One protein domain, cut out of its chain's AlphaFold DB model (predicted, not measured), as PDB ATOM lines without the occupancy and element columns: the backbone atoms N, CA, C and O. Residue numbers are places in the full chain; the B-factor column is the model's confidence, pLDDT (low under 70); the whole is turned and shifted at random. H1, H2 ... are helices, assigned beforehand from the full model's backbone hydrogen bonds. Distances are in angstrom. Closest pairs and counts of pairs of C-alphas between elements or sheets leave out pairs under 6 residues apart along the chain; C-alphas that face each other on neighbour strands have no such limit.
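What this domain is: This is residues 711 to 782 of the 1054 residues of an uncharacterized protein of Nocardiopsis sp. Huas11 (UniProt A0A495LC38). With little regular structure, this domain sets one short helix, H2, and two brief helical turns, H1 and H3, beside a long unnamed stretch, residues 744 to 782, that folds back and forth along the longest axis. The printed part has 72 residues, with three named helices in the order H1, H2, H3 and no named strand. The class is all helix, with only 20 residues in named elements. It is compact, radius of gyration of the C-alphas 11.3 A, spanning 33 by 23 by 23 A.

Where its parts are: H2, residues 721 to 731, measures 15.2 A from C-alpha 721 at (191.760, 180.755, 210.400) to C-alpha 731. H3 is residues 739 to 743, 6.1 A, and H1 is residues 711 to 714, 5.7 A, from C-alpha 711 at (188.019, 162.256, 212.993).

How they stand to each other: H2 and H3 are close but not clearly touching; their closest C-alphas, Leu 731 and Val 739, are 6.2 A apart. H1 and H2 are apart. H1 and H3 are only just apart, closest C-alphas 8.3 A. Residues 756 to 757 pair antiparallel with 762 to 763, and 767 to 768 with 777 to 778. In H2 and H3 every O i to N i+4 pair is within hydrogen-bond range; H1 is too short for one.

The domain as a whole: The C-alphas farthest apart, Asp 759 and Gly 771, are 33.1 A apart. The printed part has no cut, and both links between helices are short. Residues 747 to 754 and 771 to 772 have pLDDT under 70.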
ATOM      1  N   SER A 711     186.740 162.930 213.252       79.81
ATOM      2  CA  SER A 711     188.019 162.256 212.993       79.81
ATOM      3  C   SER A 711     188.857 163.000 211.957       79.81
ATOM      4  O   SER A 711     190.053 163.172 212.155       79.81
ATOM      5  N   GLY A 712     188.229 163.487 210.883       81.44
ATOM      6  CA  GLY A 712     188.909 164.312 209.886       81.44
ATOM      7  C   GLY A 712     189.353 165.665 210.443       81.44
ATOM      8  O   GLY A 712     190.368 166.184 210.003       81.44
ATOM      9  N   LEU A 713     188.614 166.218 211.410       83.75
ATOM     10  CA  LEU A 713     188.879 167.519 212.025       83.75
ATOM     11  C   LEU A 713     190.174 167.532 212.863       83.75
ATOM     12  O   LEU A 713     190.882 168.533 212.874       83.75
ATOM     13  N   ARG A 714     190.483 166.439 213.578       79.00
ATOM     14  CA  ARG A 714     191.577 166.399 214.570       79.00
ATOM     15  C   ARG A 714     192.968 166.600 213.968       79.00
ATOM     16  O   ARG A 714     193.776 167.273 214.598       79.00
ATOM     17  N   ASP A 715     193.192 166.100 212.756       76.31
ATOM     18  CA  ASP A 715     194.510 166.090 212.103       76.31
ATOM     19  C   ASP A 715     194.553 166.955 210.829       76.31
ATOM     20  O   ASP A 715     195.509 166.892 210.052       76.31
ATOM     21  N   TYR A 716     193.503 167.744 210.565       83.69
ATOM     22  CA  TYR A 716     193.441 168.558 209.353       83.69
ATOM     23  C   TYR A 716     194.417 169.737 209.422       83.69
ATOM     24  O   TYR A 716     194.576 170.385 210.457       83.69
ATOM     25  N   ASN A 717     195.048 170.038 208.288       88.38
ATOM     26  CA  ASN A 717     195.957 171.168 208.158       88.38
ATOM     27  C   ASN A 717     195.261 172.318 207.428       88.38
ATOM     28  O   ASN A 717     195.096 172.286 206.205       88.38
ATOM     29  N   TRP A 718     194.829 173.320 208.195       86.31
ATOM     30  CA  TRP A 718     194.242 174.543 207.655       86.31
ATOM     31  C   TRP A 718     195.318 175.563 207.312       86.31
ATOM     32  O   TRP A 718     196.206 175.855 208.113       86.31
ATOM     33  N   ASN A 719     195.178 176.197 206.148       84.62
ATOM     34  CA  ASN A 719     196.118 177.230 205.716       84.62
ATOM     35  C   ASN A 719     195.824 178.591 206.358       84.62
ATOM     36  O   ASN A 719     196.685 179.473 206.358       84.62
ATOM     37  N   SER A 720     194.606 178.788 206.870       85.12
ATOM     38  CA  SER A 720     194.201 180.019 207.540       85.12
ATOM     39  C   SER A 720     193.066 179.789 208.541       85.12
ATOM     40  O   SER A 720     192.388 178.759 208.526       85.12
ATOM     41  N   LYS A 721     192.853 180.773 209.419       85.81
ATOM     42  CA  LYS A 721     191.760 180.755 210.400       85.81
ATOM     43  C   LYS A 721     190.390 180.837 209.717       85.81
ATOM     44  O   LYS A 721     189.423 180.259 210.195       85.81
ATOM     45  N   GLU A 722     190.319 181.531 208.587       88.00
ATOM     46  CA  GLU A 722     189.109 181.684 207.782       88.00
ATOM     47  C   GLU A 722     188.681 180.343 207.176       88.00
ATOM     48  O   GLU A 722     187.515 179.979 207.293       88.00
ATOM     49  N   GLU A 723     189.624 179.566 206.626       87.81
ATOM     50  CA  GLU A 723     189.345 178.219 206.100       87.81
ATOM     51  C   GLU A 723     188.819 177.289 207.204       87.81
ATOM     52  O   GLU A 723     187.834 176.577 207.017       87.81
ATOM     53  N   PHE A 724     189.424 177.363 208.394       90.75
ATOM     54  CA  PHE A 724     188.947 176.641 209.572       90.75
ATOM     55  C   PHE A 724     187.516 177.041 209.958       90.75
ATOM     56  O   PHE A 724     186.671 176.177 210.187       90.75
ATOM     57  N   HIS A 725     187.206 178.338 209.999       90.50
ATOM     58  CA  HIS A 725     185.861 178.806 210.337       90.50
ATOM     59  C   HIS A 725     184.801 178.401 209.299       90.50
ATOM     60  O   HIS A 725     183.678 178.070 209.683       90.50
ATOM     61  N   GLU A 726     185.137 178.404 208.007       88.56
ATOM     62  CA  GLU A 726     184.247 177.940 206.935       88.56
ATOM     63  C   GLU A 726     183.904 176.452 207.090       88.56
ATOM     64  O   GLU A 726     182.728 176.075 207.039       88.56
ATOM     65  N   ASP A 727     184.906 175.610 207.358       90.06
ATOM     66  CA  ASP A 727     184.694 174.186 207.618       90.06
ATOM     67  C   ASP A 727     183.874 173.946 208.890       90.06
ATOM     68  O   ASP A 727     182.953 173.127 208.877       90.06
ATOM     69  N   MET A 728     184.140 174.690 209.967       92.06
ATOM     70  CA  MET A 728     183.344 174.607 211.195       92.06
ATOM     71  C   MET A 728     181.881 175.005 210.950       92.06
ATOM     72  O   MET A 728     180.982 174.286 211.380       92.06
ATOM     73  N   ASN A 729     181.608 176.082 210.205       89.19
ATOM     74  CA  ASN A 729     180.238 176.488 209.851       89.19
ATOM     75  C   ASN A 729     179.469 175.390 209.099       89.19
ATOM     76  O   ASN A 729     178.272 175.194 209.332       89.19
ATOM     77  N   ARG A 730     180.160 174.652 208.221       88.44
ATOM     78  CA  ARG A 730     179.588 173.503 207.510       88.44
ATOM     79  C   ARG A 730     179.345 172.318 208.446       88.44
ATOM     80  O   ARG A 730     178.269 171.733 208.403       88.44
ATOM     81  N   LEU A 731     180.326 171.966 209.276       90.19
ATOM     82  CA  LEU A 731     180.297 170.750 210.095       90.19
ATOM     83  C   LEU A 731     179.339 170.847 211.284       90.19
ATOM     84  O   LEU A 731     178.588 169.915 211.542       90.19
ATOM     85  N   ILE A 732     179.298 171.983 211.976       88.94
ATOM     86  CA  ILE A 732     178.500 172.168 213.200       88.94
ATOM     87  C   ILE A 732     176.991 171.991 212.951       88.94
ATOM     88  O   ILE A 732     176.250 171.626 213.860       88.94
ATOM     89  N   ASN A 733     176.524 172.227 211.723       85.25
ATOM     90  CA  ASN A 733     175.121 172.049 211.347       85.25
ATOM     91  C   ASN A 733     174.835 170.715 210.638       85.25
ATOM     92  O   ASN A 733     173.677 170.456 210.310       85.25
ATOM     93  N   ASP A 734     175.857 169.894 210.382       85.56
ATOM     94  CA  ASP A 734     175.717 168.574 209.772       85.56
ATOM     95  C   ASP A 734     175.646 167.492 210.866       85.56
ATOM     96  O   ASP A 734     176.678 167.188 211.480       85.56
ATOM     97  N   PRO A 735     174.473 166.862 211.097       78.88
ATOM     98  CA  PRO A 735     174.318 165.811 212.105       78.88
ATOM     99  C   PRO A 735     175.202 164.583 211.842       78.88
ATOM    100  O   PRO A 735     175.470 163.810 212.756       78.88
ATOM    101  N   GLY A 736     175.639 164.371 210.594       78.44
ATOM    102  CA  GLY A 736     176.533 163.272 210.227       78.44
ATOM    103  C   GLY A 736     177.998 163.514 210.594       78.44
ATOM    104  O   GLY A 736     178.792 162.574 210.568       78.44
ATOM    105  N   SER A 737     178.368 164.750 210.945       87.25
ATOM    106  CA  SER A 737     179.756 165.110 211.243       87.25
ATOM    107  C   SER A 737     180.191 164.748 212.669       87.25
ATOM    108  O   SER A 737     181.378 164.501 212.892       87.25
ATOM    109  N   GLY A 738     179.255 164.749 213.629       84.75
ATOM    110  CA  GLY A 738     179.500 164.588 215.071       84.75
ATOM    111  C   GLY A 738     180.220 165.764 215.752       84.75
ATOM    112  O   GLY A 738     180.549 165.681 216.932       84.75
ATOM    113  N   VAL A 739     180.527 166.846 215.023       83.50
ATOM    114  CA  VAL A 739     181.347 167.965 215.533       83.50
ATOM    115  C   VAL A 739     180.603 168.784 216.583       83.50
ATOM    116  O   VAL A 739     181.222 169.249 217.543       83.50
ATOM    117  N   PHE A 740     179.289 168.962 216.427       83.38
ATOM    118  CA  PHE A 740     178.490 169.674 217.418       83.38
ATOM    119  C   PHE A 740     178.455 168.904 218.741       83.38
ATOM    120  O   PHE A 740     178.762 169.481 219.776       83.38
ATOM    121  N   GLU A 741     178.158 167.607 218.699       85.25
ATOM    122  CA  GLU A 741     178.024 166.742 219.873       85.25
ATOM    123  C   GLU A 741     179.339 166.572 220.647       85.25
ATOM    124  O   GLU A 741     179.321 166.508 221.874       85.25
ATOM    125  N   GLU A 742     180.475 166.527 219.945       83.31
ATOM    126  CA  GLU A 742     181.803 166.371 220.554       83.31
ATOM    127  C   GLU A 742     182.292 167.651 221.247       83.31
ATOM    128  O   GLU A 742     182.929 167.592 222.300       83.31
ATOM    129  N   TYR A 743     182.037 168.823 220.652       79.94
ATOM    130  CA  TYR A 743     182.687 170.070 221.071       79.94
ATOM    131  C   TYR A 743     181.741 171.119 221.664       79.94
ATOM    132  O   TYR A 743     182.217 172.071 222.295       79.94
ATOM    133  N   TYR A 744     180.424 170.961 221.518       74.25
ATOM    134  CA  TYR A 744     179.424 171.941 221.936       74.25
ATOM    135  C   TYR A 744     178.274 171.310 222.731       74.25
ATOM    136  O   TYR A 744     177.836 170.186 222.518       74.25
ATOM    137  N   ARG A 745     177.748 172.083 223.679       77.31
ATOM    138  CA  ARG A 745     176.506 171.787 224.391       77.31
ATOM    139  C   ARG A 745     175.313 172.155 223.509       77.31
ATOM    140  O   ARG A 745     175.423 172.985 222.610       77.31
ATOM    141  N   SER A 746     174.130 171.645 223.851       73.69
ATOM    142  CA  SER A 746     172.873 171.910 223.126       73.69
ATOM    143  C   SER A 746     172.498 173.395 222.979       73.69
ATOM    144  O   SER A 746     171.712 173.742 222.103       73.69
ATOM    145  N   ASN A 747     173.065 174.276 223.806       67.56
ATOM    146  CA  ASN A 747     172.878 175.729 223.763       67.56
ATOM    147  C   ASN A 747     173.973 176.481 222.976       67.56
ATOM    148  O   ASN A 747     173.991 177.710 223.000       67.56
ATOM    149  N   GLY A 748     174.881 175.771 222.299       66.69
ATOM    150  CA  GLY A 748     175.958 176.348 221.490       66.69
ATOM    151  C   GLY A 748     177.196 176.779 222.284       66.69
ATOM    152  O   GLY A 748     178.150 177.312 221.713       66.69
ATOM    153  N   HIS A 749     177.236 176.554 223.600       69.38
ATOM    154  CA  HIS A 749     178.453 176.772 224.380       69.38
ATOM    155  C   HIS A 749     179.454 175.640 224.167       69.38
ATOM    156  O   HIS A 749     179.083 174.469 224.163       69.38
ATOM    157  N   ARG A 750     180.736 175.988 224.039       69.50
ATOM    158  CA  ARG A 750     181.822 175.004 223.958       69.50
ATOM    159  C   ARG A 750     181.856 174.137 225.218       69.50
ATOM    160  O   ARG A 750     181.689 174.649 226.325       69.50
ATOM    161  N   ILE A 751     182.108 172.842 225.053       62.09
ATOM    162  CA  ILE A 751     182.317 171.910 226.171       62.09
ATOM    163  C   ILE A 751     183.631 172.240 226.891       62.09
ATOM    164  O   ILE A 751     183.681 172.218 228.117       62.09
ATOM    165  N   SER A 752     184.663 172.623 226.133       62.00
ATOM    166  CA  SER A 752     185.951 173.076 226.657       62.00
ATOM    167  C   SER A 752     186.458 174.291 225.890       62.00
ATOM    168  O   SER A 752     186.485 174.299 224.659       62.00
ATOM    169  N   GLN A 753     186.910 175.317 226.614       62.69
ATOM    170  CA  GLN A 753     187.549 176.491 226.011       62.69
ATOM    171  C   GLN A 753     189.011 176.249 225.609       62.69
ATOM    172  O   GLN A 753     189.563 177.025 224.832       62.69
ATOM    173  N   TYR A 754     189.629 175.178 226.114       65.88
ATOM    174  CA  TYR A 754     191.019 174.815 225.821       65.88
ATOM    175  C   TYR A 754     191.138 173.789 224.688       65.88
ATOM    176  O   TYR A 754     192.252 173.445 224.294       65.88
ATOM    177  N   ALA A 755     190.011 173.287 224.171       72.88
ATOM    178  CA  ALA A 755     190.002 172.346 223.060       72.88
ATOM    179  C   ALA A 755     190.616 172.987 221.805       72.88
ATOM    180  O   ALA A 755     190.193 174.065 221.368       72.88
ATOM    181  N   LYS A 756     191.614 172.305 221.235       80.12
ATOM    182  CA  LYS A 756     192.277 172.667 219.979       80.12
ATOM    183  C   LYS A 756     192.299 171.465 219.038       80.12
ATOM    184  O   LYS A 756     192.367 170.332 219.510       80.12
ATOM    185  N   VAL A 757     192.230 171.718 217.735       80.12
ATOM    186  CA  VAL A 757     192.196 170.695 216.678       80.12
ATOM    187  C   VAL A 757     193.060 171.105 215.489       80.12
ATOM    188  O   VAL A 757     193.265 172.296 215.257       80.12
ATOM    189  N   GLY A 758     193.539 170.118 214.736       80.69
ATOM    190  CA  GLY A 758     194.364 170.292 213.545       80.69
ATOM    191  C   GLY A 758     195.818 170.652 213.815       80.69
ATOM    192  O   GLY A 758     196.273 170.746 214.956       80.69
ATOM    193  N   ASP A 759     196.532 170.868 212.715       78.50
ATOM    194  CA  ASP A 759     197.936 171.272 212.694       78.50
ATOM    195  C   ASP A 759     198.133 172.424 211.683       78.50
ATOM    196  O   ASP A 759     198.042 172.185 210.477       78.50
ATOM    197  N   PRO A 760     198.370 173.677 212.122       76.00
ATOM    198  CA  PRO A 760     198.606 174.083 213.507       76.00
ATOM    199  C   PRO A 760     197.337 174.002 214.376       76.00
ATOM    200  O   PRO A 760     196.232 174.168 213.860       76.00
ATOM    201  N   PRO A 761     197.478 173.806 215.701       77.19
ATOM    202  CA  PRO A 761     196.342 173.633 216.601       77.19
ATOM    203  C   PRO A 761     195.471 174.895 216.668       77.19
ATOM    204  O   PRO A 761     195.861 175.913 217.248       77.19
ATOM    205  N   MET A 762     194.263 174.800 216.114       78.88
ATOM    206  CA  MET A 762     193.243 175.847 216.102       78.88
ATOM    207  C   MET A 762     192.284 175.674 217.279       78.88
ATOM    208  O   MET A 762     191.781 174.580 217.525       78.88
ATOM    209  N   GLN A 763     192.001 176.752 218.009       82.31
ATOM    210  CA  GLN A 763     191.021 176.729 219.096       82.31
ATOM    211  C   GLN A 763     189.605 176.546 218.541       82.31
ATOM    212  O   GLN A 763     189.215 177.261 217.618       82.31
ATOM    213  N   ILE A 764     188.817 175.649 219.143       83.50
ATOM    214  CA  ILE A 764     187.399 175.480 218.795       83.50
ATOM    215  C   ILE A 764     186.680 176.841 218.920       83.50
ATOM    216  O   ILE A 764     186.744 177.459 219.990       83.50
ATOM    217  N   PRO A 765     186.009 177.346 217.867       83.06
ATOM    218  CA  PRO A 765     185.442 178.694 217.853       83.06
ATOM    219  C   PRO A 765     184.171 178.793 218.698       83.06
ATOM    220  O   PRO A 765     183.491 177.794 218.939       83.06
ATOM    221  N   GLN A 766     183.818 179.996 219.155       82.50
ATOM    222  CA  GLN A 766     182.514 180.198 219.786       82.50
ATOM    223  C   GLN A 766     181.454 180.243 218.688       82.50
ATOM    224  O   GLN A 766     181.610 180.973 217.713       82.50
ATOM    225  N   ILE A 767     180.360 179.508 218.865       81.94
ATOM    226  CA  ILE A 767     179.216 179.598 217.960       81.94
ATOM    227  C   ILE A 767     178.088 180.413 218.564       81.94
ATOM    228  O   ILE A 767     177.965 180.551 219.784       81.94
ATOM    229  N   VAL A 768     177.270 180.962 217.681       77.44
ATOM    230  CA  VAL A 768     176.056 181.692 218.006       77.44
ATOM    231  C   VAL A 768     174.913 181.210 217.127       77.44
ATOM    232  O   VAL A 768     175.107 180.785 215.991       77.44
ATOM    233  N   GLY A 769     173.710 181.274 217.679       78.06
ATOM    234  CA  GLY A 769     172.472 180.929 216.999       78.06
ATOM    235  C   GLY A 769     171.364 181.850 217.487       78.06
ATOM    236  O   GLY A 769     171.419 182.368 218.607       78.06
ATOM    237  N   VAL A 770     170.352 182.083 216.655       74.69
ATOM    238  CA  VAL A 770     169.235 182.963 217.020       74.69
ATOM    239  C   VAL A 770     168.483 182.358 218.206       74.69
ATOM    240  O   VAL A 770     167.911 181.273 218.110       74.69
ATOM    241  N   GLY A 771     168.485 183.061 219.342       65.25
ATOM    242  CA  GLY A 771     167.888 182.564 220.584       65.25
ATOM    243  C   GLY A 771     168.526 181.269 221.101       65.25
ATOM    244  O   GLY A 771     167.810 180.444 221.671       65.25
ATOM    245  N   ASN A 772     169.833 181.085 220.867       69.00
ATOM    246  CA  ASN A 772     170.614 179.892 221.218       69.00
ATOM    247  C   ASN A 772     170.051 178.605 220.597       69.00
ATOM    248  O   ASN A 772     169.934 177.573 221.259       69.00
ATOM    249  N   LYS A 773     169.659 178.688 219.323       75.38
ATOM    250  CA  LYS A 773     169.159 177.563 218.529       75.38
ATOM    251  C   LYS A 773     169.837 177.518 217.158       75.38
ATOM    252  O   LYS A 773     170.223 178.577 216.658       75.38
ATOM    253  N   PRO A 774     169.925 176.328 216.533       75.19
ATOM    254  CA  PRO A 774     170.407 176.202 215.165       75.19
ATOM    255  C   PRO A 774     169.521 176.989 214.172       75.19
ATOM    256  O   PRO A 774     168.330 177.189 214.442       75.19
ATOM    257  N   PRO A 775     170.054 177.395 213.004       82.94
ATOM    258  CA  PRO A 775     171.406 177.102 212.524       82.94
ATOM    259  C   PRO A 775     172.479 177.880 213.295       82.94
ATOM    260  O   PRO A 775     172.302 179.050 213.634       82.94
ATOM    261  N   TRP A 776     173.578 177.193 213.589       85.00
ATOM    262  CA  TRP A 776     174.729 177.730 214.302       85.00
ATOM    263  C   TRP A 776     175.713 178.364 213.331       85.00
ATOM    264  O   TRP A 776     175.956 177.825 212.253       85.00
ATOM    265  N   LEU A 777     176.322 179.472 213.732       86.56
ATOM    266  CA  LEU A 777     177.418 180.093 213.001       86.56
ATOM    267  C   LEU A 777     178.564 180.408 213.949       86.56
ATOM    268  O   LEU A 777     178.349 180.814 215.091       86.56
ATOM    269  N   VAL A 778     179.786 180.253 213.460       88.38
ATOM    270  CA  VAL A 778     180.998 180.749 214.102       88.38
ATOM    271  C   VAL A 778     180.853 182.255 214.291       88.38
ATOM    272  O   VAL A 778     180.648 182.995 213.327       88.38
ATOM    273  N   ARG A 779     180.948 182.717 215.538       83.62
ATOM    274  CA  ARG A 779     180.709 184.115 215.914       83.62
ATOM    275  C   ARG A 779     181.592 185.075 215.124       83.62
ATOM    276  O   ARG A 779     181.124 186.122 214.702       83.62
ATOM    277  N   GLU A 780     182.846 184.702 214.913       84.81
ATOM    278  CA  GLU A 780     183.859 185.481 214.202       84.81
ATOM    279  C   GLU A 780     183.618 185.569 212.686       84.81
ATOM    280  O   GLU A 780     184.327 186.304 212.010       84.81
ATOM    281  N   THR A 781     182.654 184.815 212.143       86.06
ATOM    282  CA  THR A 781     182.238 184.926 210.731       86.06
ATOM    283  C   THR A 781     181.080 185.895 210.521       86.06
ATOM    284  O   THR A 781     180.695 186.136 209.380       86.06
ATOM    285  N   LEU A 782     180.520 186.441 211.603       82.56
ATOM    286  CA  LEU A 782     179.498 187.477 211.534       82.56
ATOM    287  C   LEU A 782     180.150 188.853 211.435       82.56
ATOM    288  O   LEU A 782     181.178 189.102 212.066       82.56
TER     289      LEU A 782